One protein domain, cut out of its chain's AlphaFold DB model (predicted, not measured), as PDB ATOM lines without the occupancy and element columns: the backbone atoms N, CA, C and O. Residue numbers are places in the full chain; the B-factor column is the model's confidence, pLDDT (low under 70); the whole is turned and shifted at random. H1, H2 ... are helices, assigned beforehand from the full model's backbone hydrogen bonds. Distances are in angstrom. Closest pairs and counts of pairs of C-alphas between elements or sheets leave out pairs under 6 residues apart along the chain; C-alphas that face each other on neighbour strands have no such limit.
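What this domain is: This is residues 6 to 74 and 87 to 97 of the 126 residues of an uncharacterized protein of Nitrobacter sp. Nb-311A (UniProt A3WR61). A long helix, H3, crosses over one side of a helical hairpin made by H1 and H2, and its last residues, 67 to 74, stick out as a free arm. A short helix, H4, lies near the other side of the hairpin, close to the end of H1 and only loosely met by it. The printed part has 80 residues with four named helices, H1, H2, H3 and H4 in chain order, and no named strand; the class is all helix. The whole is compact, with a radius of gyration of the C-alphas of 13.1 A, and spans 42 by 29 by 23 A.

How they stand to each other: H3, residues 49 to 74, touches H1, residues 6 to 20, with residues 58 to 62 alone. Their closest C-alphas, those of Phe 62 and Ala 17, are 6.0 A apart, and the helices run the same way at a steep tilt of 58 degrees. H1 also touches H2, residues 25 to 40, with the C-alphas of Gly 11 and Leu 35 the closest at 6.2 A. H1 and H2 form a helical hairpin, running opposite ways at a shallow tilt of 31 degrees. H3 and H2 are close but not clearly touching, with the closest C-alphas, those of Leu 55 and Leu 31, 7.4 A apart. These two run opposite ways at a steep tilt of 69 degrees, only just short of about perpendicular. H4, residues 87 to 95, is close to H1 but not clearly touching it; the closest C-alphas, those of Ala 90 and Cys 19, are 6.2 A apart, and the two lines are about perpendicular at 80 degrees. H4 and H2 are only just apart, at 8.1 A, and H3 and H4 are apart. In H1, H2 and H3 every O i to N i+4 pair is within hydrogen-bond range, and in H4 3 of 5 are.

Where its parts are: H3 has 26 residues and is 36.7 A long, from C-alpha 49 at (271.202, 208.084, 147.401) to C-alpha 74 at (252.766, 181.226, 130.428). H1, 15 residues, begins with C-alpha 6 at (267.663, 193.442, 153.372) and is 21.3 A long. H2, 16 residues, is 22.3 A long. H4, 9 residues, is 13.8 A long and ends with C-alpha 95 at (285.452, 185.582, 139.139).

The domain as a whole: The two C-alphas farthest apart, those of Arg 44 and Trp 74, are 42.2 A apart. Without residues 67 to 74, which stand free, the body spans 29 by 25 by 21 A. Residues 75 to 86 are cut out, and C-alphas 74 and 87 are 23.9 A apart across the cut. Of the links that are printed whole, H1 to H2 is tight and H2 to H3 is short. The mean pLDDT of the printed part is 70.2; residue 6 and residues 40 to 49, 68 to 74 and 87 to 97 are under 70, and the mean of H4 is 45.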
ATOM      1  N   ASP A   6     267.909 192.769 154.641       66.38
ATOM      2  CA  ASP A   6     267.663 193.442 153.372       66.38
ATOM      3  C   ASP A   6     268.896 193.415 152.465       66.38
ATOM      4  O   ASP A   6     268.750 193.268 151.252       66.38
ATOM      5  N   PHE A   7     270.114 193.427 153.022       70.50
ATOM      6  CA  PHE A   7     271.339 193.281 152.232       70.50
ATOM      7  C   PHE A   7     271.515 191.873 151.662       70.50
ATOM      8  O   PHE A   7     271.988 191.732 150.538       70.50
ATOM      9  N   LYS A   8     271.084 190.820 152.373       73.75
ATOM     10  CA  LYS A   8     271.106 189.450 151.824       73.75
ATOM     11  C   LYS A   8     270.110 189.309 150.677       73.75
ATOM     12  O   LYS A   8     270.410 188.677 149.662       73.75
ATOM     13  N   ARG A   9     268.910 189.880 150.833       79.88
ATOM     14  CA  ARG A   9     267.887 189.888 149.778       79.88
ATOM     15  C   ARG A   9     268.345 190.707 148.573       79.88
ATOM     16  O   ARG A   9     268.184 190.254 147.443       79.88
ATOM     17  N   LEU A  10     268.946 191.866 148.819       79.38
ATOM     18  CA  LEU A  10     269.518 192.733 147.798       79.38
ATOM     19  C   LEU A  10     270.667 192.048 147.056       79.38
ATOM     20  O   LEU A  10     270.646 192.013 145.831       79.38
ATOM     21  N   GLY A  11     271.594 191.414 147.777       81.38
ATOM     22  CA  GLY A  11     272.692 190.644 147.193       81.38
ATOM     23  C   GLY A  11     272.193 189.573 146.225       81.38
ATOM     24  O   GLY A  11     272.645 189.526 145.087       81.38
ATOM     25  N   ARG A  12     271.163 188.799 146.601       83.44
ATOM     26  CA  ARG A  12     270.549 187.806 145.696       83.44
ATOM     27  C   ARG A  12     269.967 188.425 144.423       83.44
ATOM     28  O   ARG A  12     270.124 187.847 143.351       83.44
ATOM     29  N   ARG A  13     269.304 189.582 144.527       84.06
ATOM     30  CA  ARG A  13     268.749 190.300 143.363       84.06
ATOM     31  C   ARG A  13     269.863 190.810 142.448       84.06
ATOM     32  O   ARG A  13     269.766 190.644 141.237       84.06
ATOM     33  N   ILE A  14     270.942 191.344 143.025       86.38
ATOM     34  CA  ILE A  14     272.136 191.774 142.285       86.38
ATOM     35  C   ILE A  14     272.775 190.589 141.552       86.38
ATOM     36  O   ILE A  14     273.043 190.684 140.357       86.38
ATOM     37  N   THR A  15     272.976 189.456 142.232       85.50
ATOM     38  CA  THR A  15     273.513 188.238 141.606       85.50
ATOM     39  C   THR A  15     272.623 187.755 140.463       85.50
ATOM     40  O   THR A  15     273.142 187.407 139.406       85.50
ATOM     41  N   GLY A  16     271.297 187.777 140.641       84.31
ATOM     42  CA  GLY A  16     270.339 187.442 139.585       84.31
ATOM     43  C   GLY A  16     270.500 188.328 138.349       84.31
ATOM     44  O   GLY A  16     270.672 187.808 137.249       84.31
ATOM     45  N   ALA A  17     270.554 189.648 138.543       84.12
ATOM     46  CA  ALA A  17     270.745 190.608 137.457       84.12
ATOM     47  C   ALA A  17     272.095 190.424 136.736       84.12
ATOM     48  O   ALA A  17     272.159 190.490 135.510       84.12
ATOM     49  N   LEU A  18     273.171 190.127 137.472       84.31
ATOM     50  CA  LEU A  18     274.493 189.847 136.895       84.31
ATOM     51  C   LEU A  18     274.525 188.559 136.054       84.31
ATOM     52  O   LEU A  18     275.314 188.460 135.117       84.31
ATOM     53  N   CYS A  19     273.678 187.575 136.368       80.50
ATOM     54  CA  CYS A  19     273.615 186.304 135.640       80.50
ATOM     55  C   CYS A  19     272.757 186.358 134.371       80.50
ATOM     56  O   CYS A  19     272.918 185.498 133.507       80.50
ATOM     57  N   ASP A  20     271.869 187.347 134.258       78.19
ATOM     58  CA  ASP A  20     270.949 187.513 133.127       78.19
ATOM     59  C   ASP A  20     271.668 187.856 131.811       78.19
ATOM     60  O   ASP A  20     271.180 187.564 130.725       78.19
ATOM     61  N   GLY A  21     272.855 188.467 131.892       70.75
ATOM     62  CA  GLY A  21     273.673 188.804 130.721       70.75
ATOM     63  C   GLY A  21     273.121 189.941 129.850       70.75
ATOM     64  O   GLY A  21     273.741 190.281 128.848       70.75
ATOM     65  N   SER A  22     271.993 190.558 130.227       75.50
ATOM     66  CA  SER A  22     271.370 191.676 129.494       75.50
ATOM     67  C   SER A  22     271.824 193.070 129.956       75.50
ATOM     68  O   SER A  22     271.295 194.086 129.488       75.50
ATOM     69  N   LEU A  23     272.786 193.118 130.882       79.75
ATOM     70  CA  LEU A  23     273.352 194.338 131.450       79.75
ATOM     71  C   LEU A  23     274.536 194.850 130.627       79.75
ATOM     72  O   LEU A  23     275.344 194.077 130.112       79.75
ATOM     73  N   SER A  24     274.676 196.170 130.558       81.12
ATOM     74  CA  SER A  24     275.865 196.806 129.993       81.12
ATOM     75  C   SER A  24     277.093 196.607 130.890       81.12
ATOM     76  O   SER A  24     276.984 196.421 132.100       81.12
ATOM     77  N   LEU A  25     278.290 196.729 130.309       79.06
ATOM     78  CA  LEU A  25     279.566 196.619 131.030       79.06
ATOM     79  C   LEU A  25     279.648 197.565 132.249       79.06
ATOM     80  O   LEU A  25     280.143 197.179 133.306       79.06
ATOM     81  N   LYS A  26     279.117 198.792 132.113       78.69
ATOM     82  CA  LYS A  26     279.058 199.788 133.197       78.69
ATOM     83  C   LYS A  26     278.145 199.328 134.338       78.69
ATOM     84  O   LYS A  26     278.523 199.428 135.500       78.69
ATOM     85  N   GLU A  27     276.967 198.793 134.018       83.06
ATOM     86  CA  GLU A  27     276.017 198.275 135.012       83.06
ATOM     87  C   GLU A  27     276.563 197.034 135.720       83.06
ATOM     88  O   GLU A  27     276.422 196.912 136.933       83.06
ATOM     89  N   VAL A  28     277.237 196.145 134.984       81.81
ATOM     90  CA  VAL A  28     277.917 194.973 135.554       81.81
ATOM     91  C   VAL A  28     278.989 195.403 136.553       81.81
ATOM     92  O   VAL A  28     278.982 194.925 137.686       81.81
ATOM     93  N   SER A  29     279.867 196.334 136.170       79.88
ATOM     94  CA  SER A  29     280.923 196.850 137.052       79.88
ATOM     95  C   SER A  29     280.340 197.531 138.298       79.88
ATOM     96  O   SER A  29     280.754 197.240 139.424       79.88
ATOM     97  N   PHE A  30     279.299 198.354 138.123       82.88
ATOM     98  CA  PHE A  30     278.577 198.983 139.228       82.88
ATOM     99  C   PHE A  30     278.025 197.943 140.212       82.88
ATOM    100  O   PHE A  30     278.348 197.979 141.399       82.88
ATOM    101  N   LEU A  31     277.249 196.975 139.719       85.25
ATOM    102  CA  LEU A  31     276.636 195.934 140.541       85.25
ATOM    103  C   LEU A  31     277.673 195.061 141.257       85.25
ATOM    104  O   LEU A  31     277.476 194.717 142.423       85.25
ATOM    105  N   GLN A  32     278.783 194.726 140.597       83.00
ATOM    106  CA  GLN A  32     279.885 193.977 141.208       83.00
ATOM    107  C   GLN A  32     280.549 194.763 142.340       83.00
ATOM    108  O   GLN A  32     280.779 194.210 143.417       83.00
ATOM    109  N   ASN A  33     280.820 196.053 142.132       79.62
ATOM    110  CA  ASN A  33     281.405 196.913 143.157       79.62
ATOM    111  C   ASN A  33     280.450 197.078 144.352       79.62
ATOM    112  O   ASN A  33     280.865 196.966 145.507       79.62
ATOM    113  N   THR A  34     279.151 197.261 144.093       79.50
ATOM    114  CA  THR A  34     278.123 197.317 145.141       79.50
ATOM    115  C   THR A  34     278.038 196.005 145.918       79.50
ATOM    116  O   THR A  34     278.046 196.035 147.148       79.50
ATOM    117  N   LEU A  35     278.016 194.854 145.237       82.00
ATOM    118  CA  LEU A  35     277.970 193.540 145.885       82.00
ATOM    119  C   LEU A  35     279.210 193.305 146.759       82.00
ATOM    120  O   LEU A  35     279.071 192.968 147.932       82.00
ATOM    121  N   ARG A  36     280.407 193.589 146.230       75.00
ATOM    122  CA  ARG A  36     281.681 193.481 146.960       75.00
ATOM    123  C   ARG A  36     281.685 194.362 148.215       75.00
ATOM    124  O   ARG A  36     282.115 193.915 149.274       75.00
ATOM    125  N   LYS A  37     281.182 195.599 148.130       70.75
ATOM    126  CA  LYS A  37     281.080 196.508 149.288       70.75
ATOM    127  C   LYS A  37     280.084 196.014 150.338       70.75
ATOM    128  O   LYS A  37     280.371 196.125 151.528       70.75
ATOM    129  N   ILE A  38     278.945 195.464 149.916       71.88
ATOM    130  CA  ILE A  38     277.956 194.868 150.826       71.88
ATOM    131  C   ILE A  38     278.555 193.653 151.549       71.88
ATOM    132  O   ILE A  38     278.368 193.519 152.757       71.88
ATOM    133  N   GLU A  39     279.295 192.795 150.841       70.44
ATOM    134  CA  GLU A  39     279.945 191.607 151.413       70.44
ATOM    135  C   GLU A  39     281.084 191.965 152.379       70.44
ATOM    136  O   GLU A  39     281.146 191.425 153.481       70.44
ATOM    137  N   LEU A  40     281.965 192.898 152.001       64.19
ATOM    138  CA  LEU A  40     283.127 193.284 152.814       64.19
ATOM    139  C   LEU A  40     282.756 194.125 154.038       64.19
ATOM    140  O   LEU A  40     283.417 194.038 155.073       64.19
ATOM    141  N   TYR A  41     281.722 194.958 153.927       63.91
ATOM    142  CA  TYR A  41     281.396 195.962 154.935       63.91
ATOM    143  C   TYR A  41     279.967 195.829 155.445       63.91
ATOM    144  O   TYR A  41     279.375 196.831 155.808       63.91
ATOM    145  N   GLN A  42     279.398 194.627 155.522       56.91
ATOM    146  CA  GLN A  42     277.978 194.384 155.836       56.91
ATOM    147  C   GLN A  42     277.392 195.213 157.008       56.91
ATOM    148  O   GLN A  42     276.226 195.595 156.963       56.91
ATOM    149  N   ALA A  43     278.189 195.537 158.035       51.97
ATOM    150  CA  ALA A  43     277.776 196.359 159.183       51.97
ATOM    151  C   ALA A  43     277.968 197.888 159.014       51.97
ATOM    152  O   ALA A  43     277.487 198.662 159.837       51.97
ATOM    153  N   ARG A  44     278.705 198.333 157.992       52.88
ATOM    154  CA  ARG A  44     279.084 199.736 157.712       52.88
ATOM    155  C   ARG A  44     278.913 200.137 156.242       52.88
ATOM    156  O   ARG A  44     279.365 201.208 155.844       52.88
ATOM    157  N   ALA A  45     278.319 199.273 155.426       57.31
ATOM    158  CA  ALA A  45     278.140 199.499 154.007       57.31
ATOM    159  C   ALA A  45     277.188 200.678 153.831       57.31
ATOM    160  O   ALA A  45     276.014 200.616 154.195       57.31
ATOM    161  N   PHE A  46     277.726 201.761 153.287       62.25
ATOM    162  CA  PHE A  46     276.964 202.942 152.939       62.25
ATOM    163  C   PHE A  46     276.842 203.009 151.423       62.25
ATOM    164  O   PHE A  46     277.831 202.882 150.698       62.25
ATOM    165  N   ILE A  47     275.611 203.183 150.962       66.88
ATOM    166  CA  ILE A  47     275.270 203.388 149.562       66.88
ATOM    167  C   ILE A  47     274.693 204.798 149.503       66.88
ATOM    168  O   ILE A  47     273.753 205.095 150.245       66.88
ATOM    169  N   SER A  48     275.269 205.667 148.672       69.88
ATOM    170  CA  SER A  48     274.727 207.016 148.488       69.88
ATOM    171  C   SER A  48     273.335 206.954 147.853       69.88
ATOM    172  O   SER A  48     272.956 205.958 147.238       69.88
ATOM    173  N   GLU A  49     272.551 208.020 147.979       69.12
ATOM    174  CA  GLU A  49     271.202 208.084 147.401       69.12
ATOM    175  C   GLU A  49     271.205 207.902 145.873       69.12
ATOM    176  O   GLU A  49     270.358 207.194 145.317       69.12
ATOM    177  N   SER A  50     272.219 208.447 145.195       70.44
ATOM    178  CA  SER A  50     272.438 208.246 143.762       70.44
ATOM    179  C   SER A  50     272.707 206.773 143.441       70.44
ATOM    180  O   SER A  50     272.048 206.199 142.574       70.44
ATOM    181  N   GLN A  51     273.598 206.114 144.185       71.00
ATOM    182  CA  GLN A  51     273.880 204.687 144.015       71.00
ATOM    183  C   GLN A  51     272.654 203.817 144.329       71.00
ATOM    184  O   GLN A  51     272.400 202.840 143.629       71.00
ATOM    185  N   ALA A  52     271.862 204.169 145.341       74.81
ATOM    186  CA  ALA A  52     270.635 203.453 145.680       74.81
ATOM    187  C   ALA A  52     269.595 203.563 144.553       74.81
ATOM    188  O   ALA A  52     268.991 202.558 144.173       74.81
ATOM    189  N   SER A  53     269.448 204.751 143.966       74.75
ATOM    190  CA  SER A  53     268.566 205.000 142.817       74.75
ATOM    191  C   SER A  53     268.999 204.210 141.580       74.75
ATOM    192  O   SER A  53     268.176 203.595 140.895       74.75
ATOM    193  N   TRP A  54     270.305 204.158 141.320       77.19
ATOM    194  CA  TRP A  54     270.890 203.335 140.261       77.19
ATOM    195  C   TRP A  54     270.614 201.852 140.462       77.19
ATOM    196  O   TRP A  54     270.138 201.167 139.555       77.19
ATOM    197  N   LEU A  55     270.883 201.367 141.670       83.88
ATOM    198  CA  LEU A  55     270.682 199.980 142.046       83.88
ATOM    199  C   LEU A  55     269.219 199.571 141.877       83.88
ATOM    200  O   LEU A  55     268.932 198.536 141.279       83.88
ATOM    201  N   PHE A  56     268.299 200.419 142.339       81.94
ATOM    202  CA  PHE A  56     266.870 200.223 142.150       81.94
ATOM    203  C   PHE A  56     266.501 200.167 140.664       81.94
ATOM    204  O   PHE A  56     265.842 199.227 140.235       81.94
ATOM    205  N   THR A  57     266.985 201.108 139.852       80.44
ATOM    206  CA  THR A  57     266.670 201.179 138.413       80.44
ATOM    207  C   THR A  57     267.146 199.943 137.647       80.44
ATOM    208  O   THR A  57     266.433 199.409 136.793       80.44
ATOM    209  N   ILE A  58     268.363 199.474 137.925       81.38
ATOM    210  CA  ILE A  58     268.924 198.288 137.268       81.38
ATOM    211  C   ILE A  58     268.130 197.040 137.666       81.38
ATOM    212  O   ILE A  58     267.710 196.278 136.795       81.38
ATOM    213  N   ILE A  59     267.877 196.856 138.964       84.06
ATOM    214  CA  ILE A  59     267.165 195.679 139.468       84.06
ATOM    215  C   ILE A  59     265.709 195.665 138.986       84.06
ATOM    216  O   ILE A  59     265.239 194.625 138.535       84.06
ATOM    217  N   THR A  60     265.006 196.799 139.016       80.62
ATOM    218  CA  THR A  60     263.606 196.886 138.570       80.62
ATOM    219  C   THR A  60     263.469 196.572 137.080       80.62
ATOM    220  O   THR A  60     262.578 195.815 136.703       80.62
ATOM    221  N   ARG A  61     264.378 197.064 136.223       85.38
ATOM    222  CA  ARG A  61     264.373 196.713 134.789       85.38
ATOM    223  C   ARG A  61     264.637 195.227 134.555       85.38
ATOM    224  O   ARG A  61     264.000 194.623 133.695       85.38
ATOM    225  N   PHE A  62     265.557 194.637 135.316       81.56
ATOM    226  CA  PHE A  62     265.803 193.195 135.273       81.56
ATOM    227  C   PHE A  62     264.552 192.396 135.679       81.56
ATOM    228  O   PHE A  62     264.166 191.447 134.994       81.56
ATOM    229  N   GLU A  63     263.879 192.795 136.756       81.75
ATOM    230  CA  GLU A  63     262.679 192.111 137.243       81.75
ATOM    231  C   GLU A  63     261.493 192.253 136.292       81.75
ATOM    232  O   GLU A  63     260.798 191.266 136.066       81.75
ATOM    233  N   GLN A  64     261.297 193.425 135.683       79.62
ATOM    234  CA  GLN A  64     260.272 193.637 134.656       79.62
ATOM    235  C   GLN A  64     260.507 192.737 133.443       79.62
ATOM    236  O   GLN A  64     259.616 191.982 133.072       79.62
ATOM    237  N   ARG A  65     261.731 192.704 132.898       76.25
ATOM    238  CA  ARG A  65     262.073 191.789 131.791       76.25
ATOM    239  C   ARG A  65     261.844 190.326 132.160       76.25
ATOM    240  O   ARG A  65     261.337 189.553 131.354       76.25
ATOM    241  N   THR A  66     262.214 189.936 133.379       71.81
ATOM    242  CA  THR A  66     262.016 188.562 133.859       71.81
ATOM    243  C   THR A  66     260.530 188.233 134.010       71.81
ATOM    244  O   THR A  66     260.110 187.131 133.651       71.81
ATOM    245  N   ALA A  67     259.725 189.177 134.503       71.56
ATOM    246  CA  ALA A  67     258.278 189.039 134.619       71.56
ATOM    247  C   ALA A  67     257.619 188.940 133.237       71.56
ATOM    248  O   ALA A  67     256.867 187.995 133.011       71.56
ATOM    249  N   ASP A  68     257.969 189.810 132.293       66.75
ATOM    250  CA  ASP A  68     257.453 189.788 130.921       66.75
ATOM    251  C   ASP A  68     257.816 188.482 130.202       66.75
ATOM    252  O   ASP A  68     256.957 187.835 129.602       66.75
ATOM    253  N   ASN A  69     259.061 188.017 130.351       61.91
ATOM    254  CA  ASN A  69     259.498 186.717 129.843       61.91
ATOM    255  C   ASN A  69     258.740 185.560 130.502       61.91
ATOM    256  O   ASN A  69     258.426 184.567 129.842       61.91
ATOM    257  N   SER A  70     258.429 185.667 131.797       59.47
ATOM    258  CA  SER A  70     257.619 184.663 132.482       59.47
ATOM    259  C   SER A  70     256.195 184.645 131.929       59.47
ATOM    260  O   SER A  70     255.710 183.574 131.580       59.47
ATOM    261  N   ILE A  71     255.556 185.806 131.751       59.31
ATOM    262  CA  ILE A  71     254.195 185.936 131.213       59.31
ATOM    263  C   ILE A  71     254.142 185.415 129.772       59.31
ATOM    264  O   ILE A  71     253.238 184.652 129.435       59.31
ATOM    265  N   ALA A  72     255.144 185.725 128.948       57.78
ATOM    266  CA  ALA A  72     255.276 185.178 127.599       57.78
ATOM    267  C   ALA A  72     255.416 183.642 127.600       57.78
ATOM    268  O   ALA A  72     254.839 182.968 126.747       57.78
ATOM    269  N   ARG A  73     256.122 183.070 128.587       53.09
ATOM    270  CA  ARG A  73     256.238 181.611 128.791       53.09
ATOM    271  C   ARG A  73     254.920 180.978 129.248       53.09
ATOM    272  O   ARG A  73     254.628 179.855 128.859       53.09
ATOM    273  N   TRP A  74     254.107 181.684 130.037       49.06
ATOM    274  CA  TRP A  74     252.766 181.226 130.428       49.06
ATOM    275  C   TRP A  74     251.761 181.289 129.268       49.06
ATOM    276  O   TRP A  74     250.854 180.464 129.205       49.06
ATOM    277  N   PHE A  87     273.506 177.417 140.460       41.22
ATOM    278  CA  PHE A  87     273.870 178.490 141.392       41.22
ATOM    279  C   PHE A  87     275.408 178.565 141.565       41.22
ATOM    280  O   PHE A  87     275.938 179.616 141.906       41.22
ATOM    281  N   ASP A  88     276.127 177.476 141.257       42.31
ATOM    282  CA  ASP A  88     277.592 177.371 141.318       42.31
ATOM    283  C   ASP A  88     278.314 178.023 140.115       42.31
ATOM    284  O   ASP A  88     279.395 178.599 140.275       42.31
ATOM    285  N   ASP A  89     277.726 178.009 138.908       41.84
ATOM    286  CA  ASP A  89     278.310 178.694 137.737       41.84
ATOM    287  C   ASP A  89     278.250 180.215 137.848       41.84
ATOM    288  O   ASP A  89     279.160 180.903 137.385       41.84
ATOM    289  N   ALA A  90     277.199 180.748 138.473       43.66
ATOM    290  CA  ALA A  90     277.039 182.182 138.692       43.66
ATOM    291  C   ALA A  90     278.240 182.766 139.455       43.66
ATOM    292  O   ALA A  90     278.841 183.757 139.035       43.66
ATOM    293  N   SER A  91     278.663 182.092 140.531       42.16
ATOM    294  CA  SER A  91     279.835 182.486 141.317       42.16
ATOM    295  C   SER A  91     281.158 182.321 140.563       42.16
ATOM    296  O   SER A  91     282.091 183.090 140.805       42.16
ATOM    297  N   LYS A  92     281.265 181.359 139.635       45.47
ATOM    298  CA  LYS A  92     282.459 181.205 138.785       45.47
ATOM    299  C   LYS A  92     282.537 182.274 137.696       45.47
ATOM    300  O   LYS A  92     283.612 182.830 137.497       45.47
ATOM    301  N   ARG A  93     281.418 182.630 137.056       49.75
ATOM    302  CA  ARG A  93     281.361 183.700 136.039       49.75
ATOM    303  C   ARG A  93     281.696 185.076 136.611       49.75
ATOM    304  O   ARG A  93     282.325 185.877 135.928       49.75
ATOM    305  N   LEU A  94     281.358 185.323 137.878       48.31
ATOM    306  CA  LEU A  94     281.744 186.553 138.574       48.31
ATOM    307  C   LEU A  94     283.261 186.666 138.799       48.31
ATOM    308  O   LEU A  94     283.792 187.772 138.728       48.31
ATOM    309  N   ARG A  95     283.980 185.551 139.002       47.12
ATOM    310  CA  ARG A  95     285.452 185.582 139.139       47.12
ATOM    311  C   ARG A  95     286.165 185.929 137.834       47.12
ATOM    312  O   ARG A  95     287.241 186.512 137.883       47.12
ATOM    313  N   THR A  96     285.582 185.610 136.680       47.41
ATOM    314  CA  THR A  96     286.220 185.816 135.367       47.41
ATOM    315  C   THR A  96     286.189 187.277 134.891       47.41
ATOM    316  O   THR A  96     286.854 187.617 133.921       47.41
ATOM    317  N   LEU A  97     285.461 188.163 135.579       47.16
ATOM    318  CA  LEU A  97     285.355 189.592 135.244       47.16
ATOM    319  C   LEU A  97     286.187 190.501 136.164       47.16
ATOM    320  O   LEU A  97     286.029 191.718 136.134       47.16
TER     321      LEU A  97